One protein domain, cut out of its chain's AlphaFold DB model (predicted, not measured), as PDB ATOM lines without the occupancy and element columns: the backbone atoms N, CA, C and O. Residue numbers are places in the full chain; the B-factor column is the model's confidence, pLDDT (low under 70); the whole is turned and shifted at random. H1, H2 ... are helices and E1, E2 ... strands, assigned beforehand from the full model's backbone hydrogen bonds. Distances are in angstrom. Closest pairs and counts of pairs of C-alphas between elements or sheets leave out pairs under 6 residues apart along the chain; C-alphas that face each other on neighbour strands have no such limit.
ATOM      1  N   VAL A 965     115.966  75.651  93.097       96.00
ATOM      2  CA  VAL A 965     115.681  75.950  91.686       96.00
ATOM      3  C   VAL A 965     115.985  74.717  90.831       96.00
ATOM      4  O   VAL A 965     117.070  74.155  90.955       96.00
ATOM      5  N   GLY A 966     115.028  74.305  89.997       96.12
ATOM      6  CA  GLY A 966     115.059  73.052  89.231       96.12
ATOM      7  C   GLY A 966     114.336  71.866  89.892       96.12
ATOM      8  O   GLY A 966     114.145  70.839  89.242       96.12
ATOM      9  N   ASP A 967     113.877  71.981  91.147       96.94
ATOM     10  CA  ASP A 967     113.066  70.923  91.770       96.94
ATOM     11  C   ASP A 967     111.703  70.810  91.067       96.94
ATOM     12  O   ASP A 967     110.966  71.796  90.959       96.94
ATOM     13  N   SER A 968     111.344  69.599  90.629       96.75
ATOM     14  CA  SER A 968     110.095  69.317  89.911       96.75
ATOM     15  C   SER A 968     109.074  68.548  90.759       96.75
ATOM     16  O   SER A 968     109.389  67.588  91.464       96.75
ATOM     17  N   PHE A 969     107.810  68.963  90.672       96.62
ATOM     18  CA  PHE A 969     106.685  68.416  91.432       96.62
ATOM     19  C   PHE A 969     105.549  68.005  90.487       96.62
ATOM     20  O   PHE A 969     105.136  68.780  89.632       96.62
ATOM     21  N   LYS A 970     104.994  66.797  90.659       95.44
ATOM     22  CA  LYS A 970     103.921  66.254  89.790       95.44
ATOM     23  C   LYS A 970     102.577  66.990  89.880       95.44
ATOM     24  O   LYS A 970     101.695  66.771  89.063       95.44
ATOM     25  N   THR A 971     102.382  67.802  90.914       94.56
ATOM     26  CA  THR A 971     101.162  68.578  91.159       94.56
ATOM     27  C   THR A 971     101.530  69.866  91.882       94.56
ATOM     28  O   THR A 971     102.556  69.935  92.571       94.56
ATOM     29  N   ILE A 972     100.661  70.875  91.782       92.94
ATOM     30  CA  ILE A 972     100.809  72.093  92.578       92.94
ATOM     31  C   ILE A 972     100.723  71.752  94.073       92.94
ATOM     32  O   ILE A 972     101.531  72.264  94.839       92.94
ATOM     33  N   GLU A 973      99.835  70.832  94.479       93.25
ATOM     34  CA  GLU A 973      99.682  70.307  95.848       93.25
ATOM     35  C   GLU A 973     100.994  69.770  96.429       93.25
ATOM     36  O   GLU A 973     101.359  70.160  97.536       93.25
ATOM     37  N   ASN A 974     101.742  68.952  95.679       94.75
ATOM     38  CA  ASN A 974     103.014  68.392  96.142       94.75
ATOM     39  C   ASN A 974     104.064  69.497  96.362       94.75
ATOM     40  O   ASN A 974     104.829  69.442  97.325       94.75
ATOM     41  N   PHE A 975     104.072  70.535  95.515       94.88
ATOM     42  CA  PHE A 975     104.896  71.731  95.721       94.88
ATOM     43  C   PHE A 975     104.452  72.524  96.966       94.88
ATOM     44  O   PHE A 975     105.302  72.976  97.744       94.88
ATOM     45  N   LYS A 976     103.135  72.634  97.224       93.44
ATOM     46  CA  LYS A 976     102.608  73.253  98.456       93.44
ATOM     47  C   LYS A 976     103.061  72.494  99.697       93.44
ATOM     48  O   LYS A 976     103.498  73.110 100.670       93.44
ATOM     49  N   GLU A 977     102.952  71.170  99.659       94.19
ATOM     50  CA  GLU A 977     103.345  70.270 100.737       94.19
ATOM     51  C   GLU A 977     104.848  70.355 101.018       94.19
ATOM     52  O   GLU A 977     105.223  70.601 102.164       94.19
ATOM     53  N   GLY A 978     105.702  70.279  99.992       95.00
ATOM     54  CA  GLY A 978     107.155  70.434 100.138       95.00
ATOM     55  C   GLY A 978     107.547  71.757 100.806       95.00
ATOM     56  O   GLY A 978     108.284  71.763 101.795       95.00
ATOM     57  N   CYS A 979     106.982  72.881 100.348       94.00
ATOM     58  CA  CYS A 979     107.230  74.196 100.951       94.00
ATOM     59  C   CYS A 979     106.774  74.290 102.420       94.00
ATOM     60  O   CYS A 979     107.430  74.946 103.237       94.00
ATOM     61  N   LEU A 980     105.646  73.661 102.768       93.81
ATOM     62  CA  LEU A 980     105.091  73.677 104.125       93.81
ATOM     63  C   LEU A 980     105.851  72.752 105.080       93.81
ATOM     64  O   LEU A 980     106.145  73.167 106.200       93.81
ATOM     65  N   LEU A 981     106.213  71.543 104.645       94.19
ATOM     66  CA  LEU A 981     106.983  70.587 105.444       94.19
ATOM     67  C   LEU A 981     108.386  71.121 105.756       94.19
ATOM     68  O   LEU A 981     108.780  71.111 106.923       94.19
ATOM     69  N   ALA A 982     109.091  71.666 104.757       93.50
ATOM     70  CA  ALA A 982     110.372  72.351 104.959       93.50
ATOM     71  C   ALA A 982     110.244  73.503 105.970       93.50
ATOM     72  O   ALA A 982     111.039  73.627 106.901       93.50
ATOM     73  N   SER A 983     109.179  74.303 105.851       91.44
ATOM     74  CA  SER A 983     108.933  75.432 106.752       91.44
ATOM     75  C   SER A 983     108.632  75.012 108.184       91.44
ATOM     76  O   SER A 983     109.213  75.571 109.110       91.44
ATOM     77  N   TRP A 984     107.764  74.025 108.408       92.81
ATOM     78  CA  TRP A 984     107.458  73.592 109.770       92.81
ATOM     79  C   TRP A 984     108.615  72.821 110.415       92.81
ATOM     80  O   TRP A 984     108.733  72.868 111.645       92.81
ATOM     81  N   ALA A 985     109.474  72.156 109.630       90.12
ATOM     82  CA  ALA A 985     110.742  71.590 110.103       90.12
ATOM     83  C   ALA A 985     111.711  72.704 110.547       90.12
ATOM     84  O   ALA A 985     112.257  72.642 111.648       90.12
ATOM     85  N   ALA A 986     111.806  73.784 109.764       88.12
ATOM     86  CA  ALA A 986     112.501  75.027 110.109       88.12
ATOM     87  C   ALA A 986     111.826  75.853 111.237       88.12
ATOM     88  O   ALA A 986     112.344  76.884 111.653       88.12
ATOM     89  N   GLY A 987     110.663  75.439 111.757       89.88
ATOM     90  CA  GLY A 987     109.919  76.171 112.794       89.88
ATOM     91  C   GLY A 987     109.128  77.397 112.299       89.88
ATOM     92  O   GLY A 987     108.525  78.107 113.106       89.88
ATOM     93  N   HIS A 988     109.073  77.634 110.988       85.94
ATOM     94  CA  HIS A 988     108.317  78.709 110.350       85.94
ATOM     95  C   HIS A 988     106.851  78.300 110.125       85.94
ATOM     96  O   HIS A 988     106.563  77.406 109.331       85.94
ATOM     97  N   ASP A 989     105.891  78.968 110.777       81.75
ATOM     98  CA  ASP A 989     104.459  78.758 110.493       81.75
ATOM     99  C   ASP A 989     104.073  79.482 109.194       81.75
ATOM    100  O   ASP A 989     103.702  80.656 109.200       81.75
ATOM    101  N   MET A 990     104.241  78.789 108.064       80.25
ATOM    102  CA  MET A 990     103.950  79.334 106.739       80.25
ATOM    103  C   MET A 990     102.450  79.423 106.441       80.25
ATOM    104  O   MET A 990     101.698  78.462 106.619       80.25
ATOM    105  N   HIS A 991     102.060  80.548 105.839       75.69
ATOM    106  CA  HIS A 991     100.783  80.716 105.152       75.69
ATOM    107  C   HIS A 991     100.969  80.721 103.634       75.69
ATOM    108  O   HIS A 991     101.674  81.565 103.086       75.69
ATOM    109  N   VAL A 992     100.283  79.803 102.953       75.19
ATOM    110  CA  VAL A 992     100.195  79.786 101.487       75.19
ATOM    111  C   VAL A 992      99.375  80.984 101.003       75.19
ATOM    112  O   VAL A 992      98.306  81.273 101.545       75.19
ATOM    113  N   ARG A 993      99.847  81.662  99.953       75.06
ATOM    114  CA  ARG A 993      99.081  82.664  99.198       75.06
ATOM    115  C   ARG A 993      98.972  82.210  97.742       75.06
ATOM    116  O   ARG A 993      99.859  82.493  96.950       75.06
ATOM    117  N   ASN A 994      97.901  81.491  97.397       63.78
ATOM    118  CA  ASN A 994      97.655  81.029  96.026       63.78
ATOM    119  C   ASN A 994      97.474  82.239  95.077       63.78
ATOM    120  O   ASN A 994      96.422  82.869  95.101       63.78
ATOM    121  N   HIS A 995      98.483  82.557  94.263       59.03
ATOM    122  CA  HIS A 995      98.488  83.611  93.235       59.03
ATOM    123  C   HIS A 995      99.632  83.303  92.239       59.03
ATOM    124  O   HIS A 995     100.710  82.925  92.701       59.03
ATOM    125  N   TYR A 996      99.497  83.404  90.909       56.12
ATOM    126  CA  TYR A 996      98.355  83.779  90.048       56.12
ATOM    127  C   TYR A 996      98.206  82.763  88.893       56.12
ATOM    128  O   TYR A 996      99.190  82.148  88.477       56.12
ATOM    129  N   LYS A 997      97.006  82.647  88.306       52.00
ATOM    130  CA  LYS A 997      96.897  82.185  86.913       52.00
ATOM    131  C   LYS A 997      97.207  83.364  85.987       52.00
ATOM    132  O   LYS A 997      96.665  84.445  86.192       52.00
ATOM    133  N   THR A 998      98.056  83.131  84.996       55.31
ATOM    134  CA  THR A 998      98.204  83.947  83.783       55.31
ATOM    135  C   THR A 998      98.039  82.990  82.609       55.31
ATOM    136  O   THR A 998      98.511  81.860  82.707       55.31
ATOM    137  N   ASP A 999      97.345  83.373  81.541       53.69
ATOM    138  CA  ASP A 999      96.674  82.380  80.677       53.69
ATOM    139  C   ASP A 999      97.615  81.426  79.918       53.69
ATOM    140  O   ASP A 999      97.235  80.299  79.610       53.69
ATOM    141  N   LEU A1000      98.871  81.835  79.703       56.28
ATOM    142  CA  LEU A1000      99.930  81.003  79.116       56.28
ATOM    143  C   LEU A1000     100.743  80.202  80.155       56.28
ATOM    144  O   LEU A1000     101.339  79.184  79.820       56.28
ATOM    145  N   TRP A1001     100.774  80.642  81.418       66.88
ATOM    146  CA  TRP A1001     101.635  80.078  82.465       66.88
ATOM    147  C   TRP A1001     100.952  80.121  83.835       66.88
ATOM    148  O   TRP A1001     100.716  81.194  84.398       66.88
ATOM    149  N   GLU A1002     100.713  78.963  84.446       78.25
ATOM    150  CA  GLU A1002     100.280  78.925  85.844       78.25
ATOM    151  C   GLU A1002     101.508  79.099  86.751       78.25
ATOM    152  O   GLU A1002     102.373  78.232  86.834       78.25
ATOM    153  N   ARG A1003     101.613  80.260  87.411       82.50
ATOM    154  CA  ARG A1003     102.765  80.643  88.242       82.50
ATOM    155  C   ARG A1003     102.363  80.644  89.707       82.50
ATOM    156  O   ARG A1003     101.656  81.544  90.155       82.50
ATOM    157  N   CYS A1004     102.833  79.665  90.477       83.00
ATOM    158  CA  CYS A1004     102.495  79.566  91.893       83.00
ATOM    159  C   CYS A1004     103.546  80.264  92.761       83.00
ATOM    160  O   CYS A1004     104.683  79.805  92.869       83.00
ATOM    161  N   VAL A1005     103.164  81.376  93.397       83.69
ATOM    162  CA  VAL A1005     104.047  82.172  94.258       83.69
ATOM    163  C   VAL A1005     103.844  81.825  95.737       83.69
ATOM    164  O   VAL A1005     102.894  82.259  96.382       83.69
ATOM    165  N   PHE A1006     104.803  81.115  96.318       80.81
ATOM    166  CA  PHE A1006     104.862  80.804  97.744       80.81
ATOM    167  C   PHE A1006     105.592  81.899  98.527       80.81
ATOM    168  O   PHE A1006     106.819  81.922  98.595       80.81
ATOM    169  N   THR A1007     104.841  82.806  99.163       79.94
ATOM    170  CA  THR A1007     105.404  83.770 100.125       79.94
ATOM    171  C   THR A1007     105.269  83.275 101.564       79.94
ATOM    172  O   THR A1007     104.159  83.243 102.097       79.94
ATOM    173  N   CYS A1008     106.378  82.987 102.237       73.44
ATOM    174  CA  CYS A1008     106.384  82.865 103.693       73.44
ATOM    175  C   CYS A1008     106.242  84.245 104.348       73.44
ATOM    176  O   CYS A1008     106.805  85.240 103.883       73.44
ATOM    177  N   ARG A1009     105.539  84.286 105.480       71.25
ATOM    178  CA  ARG A1009     105.678  85.319 106.509       71.25
ATOM    179  C   ARG A1009     105.656  84.610 107.859       71.25
ATOM    180  O   ARG A1009     104.863  83.692 108.039       71.25
ATOM    181  N   HIS A1010     106.492  85.040 108.801       69.88
ATOM    182  CA  HIS A1010     106.416  84.551 110.177       69.88
ATOM    183  C   HIS A1010     105.144  85.124 110.827       69.88
ATOM    184  O   HIS A1010     105.096  86.308 111.159       69.88
ATOM    185  N   ASP A1011     104.109  84.294 110.988       61.16
ATOM    186  CA  ASP A1011     102.806  84.725 111.525       61.16
ATOM    187  C   ASP A1011     102.894  85.181 112.992       61.16
ATOM    188  O   ASP A1011     102.237  86.128 113.425       61.16
ATOM    189  N   CYS A1020     112.051  88.196 107.975       76.19
ATOM    190  CA  CYS A1020     112.659  87.271 107.024       76.19
ATOM    191  C   CYS A1020     111.626  86.861 105.954       76.19
ATOM    192  O   CYS A1020     110.740  86.047 106.229       76.19
ATOM    193  N   PRO A1021     111.641  87.498 104.766       79.62
ATOM    194  CA  PRO A1021     110.741  87.167 103.669       79.62
ATOM    195  C   PRO A1021     111.320  86.044 102.798       79.62
ATOM    196  O   PRO A1021     112.330  86.221 102.115       79.62
ATOM    197  N   PHE A1022     110.620  84.913 102.742       85.31
ATOM    198  CA  PHE A1022     110.936  83.823 101.814       85.31
ATOM    199  C   PHE A1022     109.933  83.846 100.666       85.31
ATOM    200  O   PHE A1022     108.724  83.912 100.901       85.31
ATOM    201  N   LYS A1023     110.428  83.811  99.428       90.69
ATOM    202  CA  LYS A1023     109.608  83.747  98.215       90.69
ATOM    203  C   LYS A1023     110.120  82.621  97.324       90.69
ATOM    204  O   LYS A1023     111.160  82.767  96.687       90.69
ATOM    205  N   ILE A1024     109.372  81.528  97.279       91.06
ATOM    206  CA  ILE A1024     109.580  80.418  96.344       91.06
ATOM    207  C   ILE A1024     108.546  80.570  95.224       91.06
ATOM    208  O   ILE A1024     107.422  81.003  95.477       91.06
ATOM    209  N   VAL A1025     108.912  80.291  93.979       92.69
ATOM    210  CA  VAL A1025     108.017  80.385  92.820       92.69
ATOM    211  C   VAL A1025     108.180  79.138  91.966       92.69
ATOM    212  O   VAL A1025     109.303  78.829  91.568       92.69
ATOM    213  N   ALA A1026     107.067  78.470  91.661       94.19
ATOM    214  CA  ALA A1026     107.024  77.361  90.716       94.19
ATOM    215  C   ALA A1026     106.332  77.752  89.399       94.19
ATOM    216  O   ALA A1026     105.248  78.344  89.395       94.19
ATOM    217  N   MET A1027     107.023  77.433  88.306       94.12
ATOM    218  CA  MET A1027     106.593  77.322  86.918       94.12
ATOM    219  C   MET A1027     105.724  76.087  86.666       94.12
ATOM    220  O   MET A1027     106.275  74.991  86.670       94.12
ATOM    221  N   GLY A1028     104.417  76.203  86.431       92.69
ATOM    222  CA  GLY A1028     103.676  75.096  85.830       92.69
ATOM    223  C   GLY A1028     104.059  74.948  84.356       92.69
ATOM    224  O   GLY A1028     103.797  75.867  83.578       92.69
ATOM    225  N   ASN A1029     104.685  73.832  83.971       87.44
ATOM    226  CA  ASN A1029     105.056  73.579  82.579       87.44
ATOM    227  C   ASN A1029     103.795  73.258  81.756       87.44
ATOM    228  O   ASN A1029     103.010  72.378  82.114       87.44
ATOM    229  N   ARG A1030     103.582  74.010  80.671       85.38
ATOM    230  CA  ARG A1030     102.403  73.925  79.795       85.38
ATOM    231  C   ARG A1030     102.741  73.764  78.308       85.38
ATOM    232  O   ARG A1030     101.814  73.828  77.509       85.38
ATOM    233  N   VAL A1031     104.013  73.549  77.946       78.31
ATOM    234  CA  VAL A1031     104.528  73.672  76.561       78.31
ATOM    235  C   VAL A1031     103.679  72.929  75.516       78.31
ATOM    236  O   VAL A1031     103.366  73.518  74.485       78.31
ATOM    237  N   ASP A1032     103.213  71.711  75.814       78.50
ATOM    238  CA  ASP A1032     102.408  70.887  74.891       78.50
ATOM    239  C   ASP A1032     100.929  70.713  75.311       78.50
ATOM    240  O   ASP A1032     100.189  69.915  74.728       78.50
ATOM    241  N   MET A1033     100.465  71.412  76.354       81.12
ATOM    242  CA  MET A1033      99.170  71.128  76.990       81.12
ATOM    243  C   MET A1033      98.007  71.924  76.387       81.12
ATOM    244  O   MET A1033      98.021  73.156  76.357       81.12
ATOM    245  N   LYS A1034      96.923  71.233  76.009       87.38
ATOM    246  CA  LYS A1034      95.701  71.887  75.513       87.38
ATOM    247  C   LYS A1034      95.041  72.731  76.620       87.38
ATOM    248  O   LYS A1034      95.041  72.315  77.787       87.38
ATOM    249  N   PRO A1035      94.422  73.881  76.285       84.44
ATOM    250  CA  PRO A1035      93.654  74.674  77.241       84.44
ATOM    251  C   PRO A1035      92.640  73.814  78.009       84.44
ATOM    252  O   PRO A1035      91.866  73.066  77.416       84.44
ATOM    253  N   GLY A1036      92.674  73.902  79.340       84.88
ATOM    254  CA  GLY A1036      91.849  73.088  80.240       84.88
ATOM    255  C   GLY A1036      92.521  71.830  80.809       84.88
ATOM    256  O   GLY A1036      92.056  71.339  81.835       84.88
ATOM    257  N   GLN A1037      93.633  71.338  80.245       88.62
ATOM    258  CA  GLN A1037      94.379  70.236  80.871       88.62
ATOM    259  C   GLN A1037      95.083  70.690  82.172       88.62
ATOM    260  O   GLN A1037      95.539  71.844  82.264       88.62
ATOM    261  N   PRO A1038      95.169  69.809  83.194       87.75
ATOM    262  CA  PRO A1038      95.935  70.063  84.410       87.75
ATOM    263  C   PRO A1038      97.437  69.953  84.127       87.75
ATOM    264  O   PRO A1038      97.868  69.059  83.409       87.75
ATOM    265  N   VAL A1039      98.231  70.843  84.723       91.44
ATOM    266  CA  VAL A1039      99.697  70.839  84.597       91.44
ATOM    267  C   VAL A1039     100.295  69.560  85.188       91.44
ATOM    268  O   VAL A1039     100.170  69.327  86.391       91.44
ATOM    269  N   GLU A1040     100.994  68.785  84.356       91.69
ATOM    270  CA  GLU A1040     101.646  67.521  84.740       91.69
ATOM    271  C   GLU A1040     102.937  67.705  85.557       91.69
ATOM    272  O   GLU A1040     103.332  66.811  86.308       91.69
ATOM    273  N   SER A1041     103.618  68.851  85.422       94.25
ATOM    274  CA  SER A1041     104.851  69.138  86.162       94.25
ATOM    275  C   SER A1041     105.014  70.616  86.529       94.25
ATOM    276  O   SER A1041     104.760  71.527  85.742       94.25
ATOM    277  N   TRP A1042     105.448  70.841  87.766       96.00
ATOM    278  CA  TRP A1042     105.687  72.142  88.378       96.00
ATOM    279  C   TRP A1042     107.156  72.257  88.766       96.00
ATOM    280  O   TRP A1042     107.587  71.603  89.711       96.00
ATOM    281  N   GLU A1043     107.916  73.081  88.055       96.75
ATOM    282  CA  GLU A1043     109.343  73.291  88.305       96.75
ATOM    283  C   GLU A1043     109.569  74.563  89.128       96.75
ATOM    284  O   GLU A1043     109.010  75.622  88.835       96.75
ATOM    285  N   VAL A1044     110.398  74.505  90.166       96.69
ATOM    286  CA  VAL A1044     110.750  75.686  90.959       96.69
ATOM    287  C   VAL A1044     111.706  76.576  90.165       96.69
ATOM    288  O   VAL A1044     112.905  76.336  90.103       96.69
ATOM    289  N   ILE A1045     111.179  77.658  89.592       96.31
ATOM    290  CA  ILE A1045     111.945  78.615  88.774       96.31
ATOM    291  C   ILE A1045     112.712  79.657  89.600       96.31
ATOM    292  O   ILE A1045     113.612  80.323  89.089       96.31
ATOM    293  N   LYS A1046     112.328  79.882  90.865       94.38
ATOM    294  CA  LYS A1046     112.965  80.897  91.719       94.38
ATOM    295  C   LYS A1046     112.767  80.602  93.198       94.38
ATOM    296  O   LYS A1046     111.659  80.736  93.710       94.38
ATOM    297  N   CYS A1047     113.855  80.315  93.904       93.38
ATOM    298  CA  CYS A1047     113.881  80.231  95.359       93.38
ATOM    299  C   CYS A1047     114.665  81.427  95.926       93.38
ATOM    300  O   CYS A1047     115.851  81.584  95.654       93.38
ATOM    301  N   HIS A1048     113.995  82.313  96.667       89.69
ATOM    302  CA  HIS A1048     114.598  83.497  97.285       89.69
ATOM    303  C   HIS A1048     114.397  83.438  98.801       89.69
ATOM    304  O   HIS A1048     113.318  83.761  99.309       89.69
ATOM    305  N   LEU A1049     115.432  82.984  99.516       86.69
ATOM    306  CA  LEU A1049     115.384  82.708 100.951       86.69
ATOM    307  C   LEU A1049     116.152  83.766 101.760       86.69
ATOM    308  O   LEU A1049     117.337  83.601 102.034       86.69
ATOM    309  N   VAL A1050     115.482  84.845 102.175       78.25
ATOM    310  CA  VAL A1050     116.123  85.906 102.974       78.25
ATOM    311  C   VAL A1050     115.993  85.606 104.469       78.25
ATOM    312  O   VAL A1050     115.156  86.180 105.167       78.25
ATOM    313  N   HIS A1051     116.851  84.714 104.976       71.12
ATOM    314  CA  HIS A1051     117.130  84.629 106.412       71.12
ATOM    315  C   HIS A1051     117.985  85.836 106.818       71.12
ATOM    316  O   HIS A1051     119.192  85.853 106.597       71.12
ATOM    317  N   GLY A1052     117.373  86.852 107.425       61.38
ATOM    318  CA  GLY A1052     118.115  87.948 108.045       61.38
ATOM    319  C   GLY A1052     118.824  87.464 109.310       61.38
ATOM    320  O   GLY A1052     118.176  87.384 110.351       61.38
ATOM    321  N   ASN A1053     120.112  87.118 109.187       54.03
ATOM    322  CA  ASN A1053     121.120  86.864 110.234       54.03
ATOM    323  C   ASN A1053     120.603  86.327 111.587       54.03
ATOM    324  O   ASN A1053     120.976  86.832 112.646       54.03
TER     325      ASN A1053
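What this domain is: This is residues 965 to 1011 and 1020 to 1053 of the 1180 residues of an uncharacterized protein of Puccinia coronata f. sp. avenae (UniProt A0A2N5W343). One helix, H1, packs lengthwise over one face of a twisted sheet of three long strands, a two-layer rod with long loops. Residues 986 to 1000 fold back from H1 to E1, and residues 1029 to 1041 loop from E2 to E3. The 81 printed residues hold one named helix and three named strands, in the order H1 E1 E2 E3; the sheet's order is E1 - E2 - E3, all antiparallel. The class is mixed, helices and strands, with 37 residues, under half, in named elements. The whole is compact, radius of gyration of the C-alphas 13.2 A, spanning 44 by 21 by 19 A.

How they stand to each other: Start at residues 968 to 969, which pair antiparallel with residues 1042 to 1043 of E3, residues 1042 to 1049. Next comes H1, residues 972 to 985, on the sheet at a height of 9.6 A, over E2, residues 1022 to 1028, and along the strands, at 18 degrees to E2 on the local plane. Its closest C-alphas to E3 are Ile 972 and Trp 1042, 6.4 A apart. In H1 every O i to N i+4 pair is within hydrogen-bond range. E1, residues 1001 to 1008, is antiparallel to E2, with N 1006 and O 1024 at 2.8 A. E2 and E3 form a hairpin, with N 1027 and O 1043 at 2.7 A. E3 bends by 58 degrees at residue 1045.

Where its parts are: Find C-alpha 972 at (100.809, 72.093, 92.578); H1 runs 20.2 A from there to 985. E1 covers 21.9 A from 1001 to 1008, E2 19.6 A from 1022 to 1028, and E3 19.1 A from 1042 to C-alpha 1049 at (115.384, 82.708, 100.951).

The domain as a whole: The farthest C-alphas, Lys 1034 and Asn 1053, are 45.6 A apart. Residues 1012 to 1019 are not printed; C-alphas 1011 and 1020 stand 11.1 A apart across the cut. The links H1 to E1 and E2 to E3 are long. Look for pLDDT under 70 at residues 994 to 1001, 1010 to 1011 and 1052 to 1053.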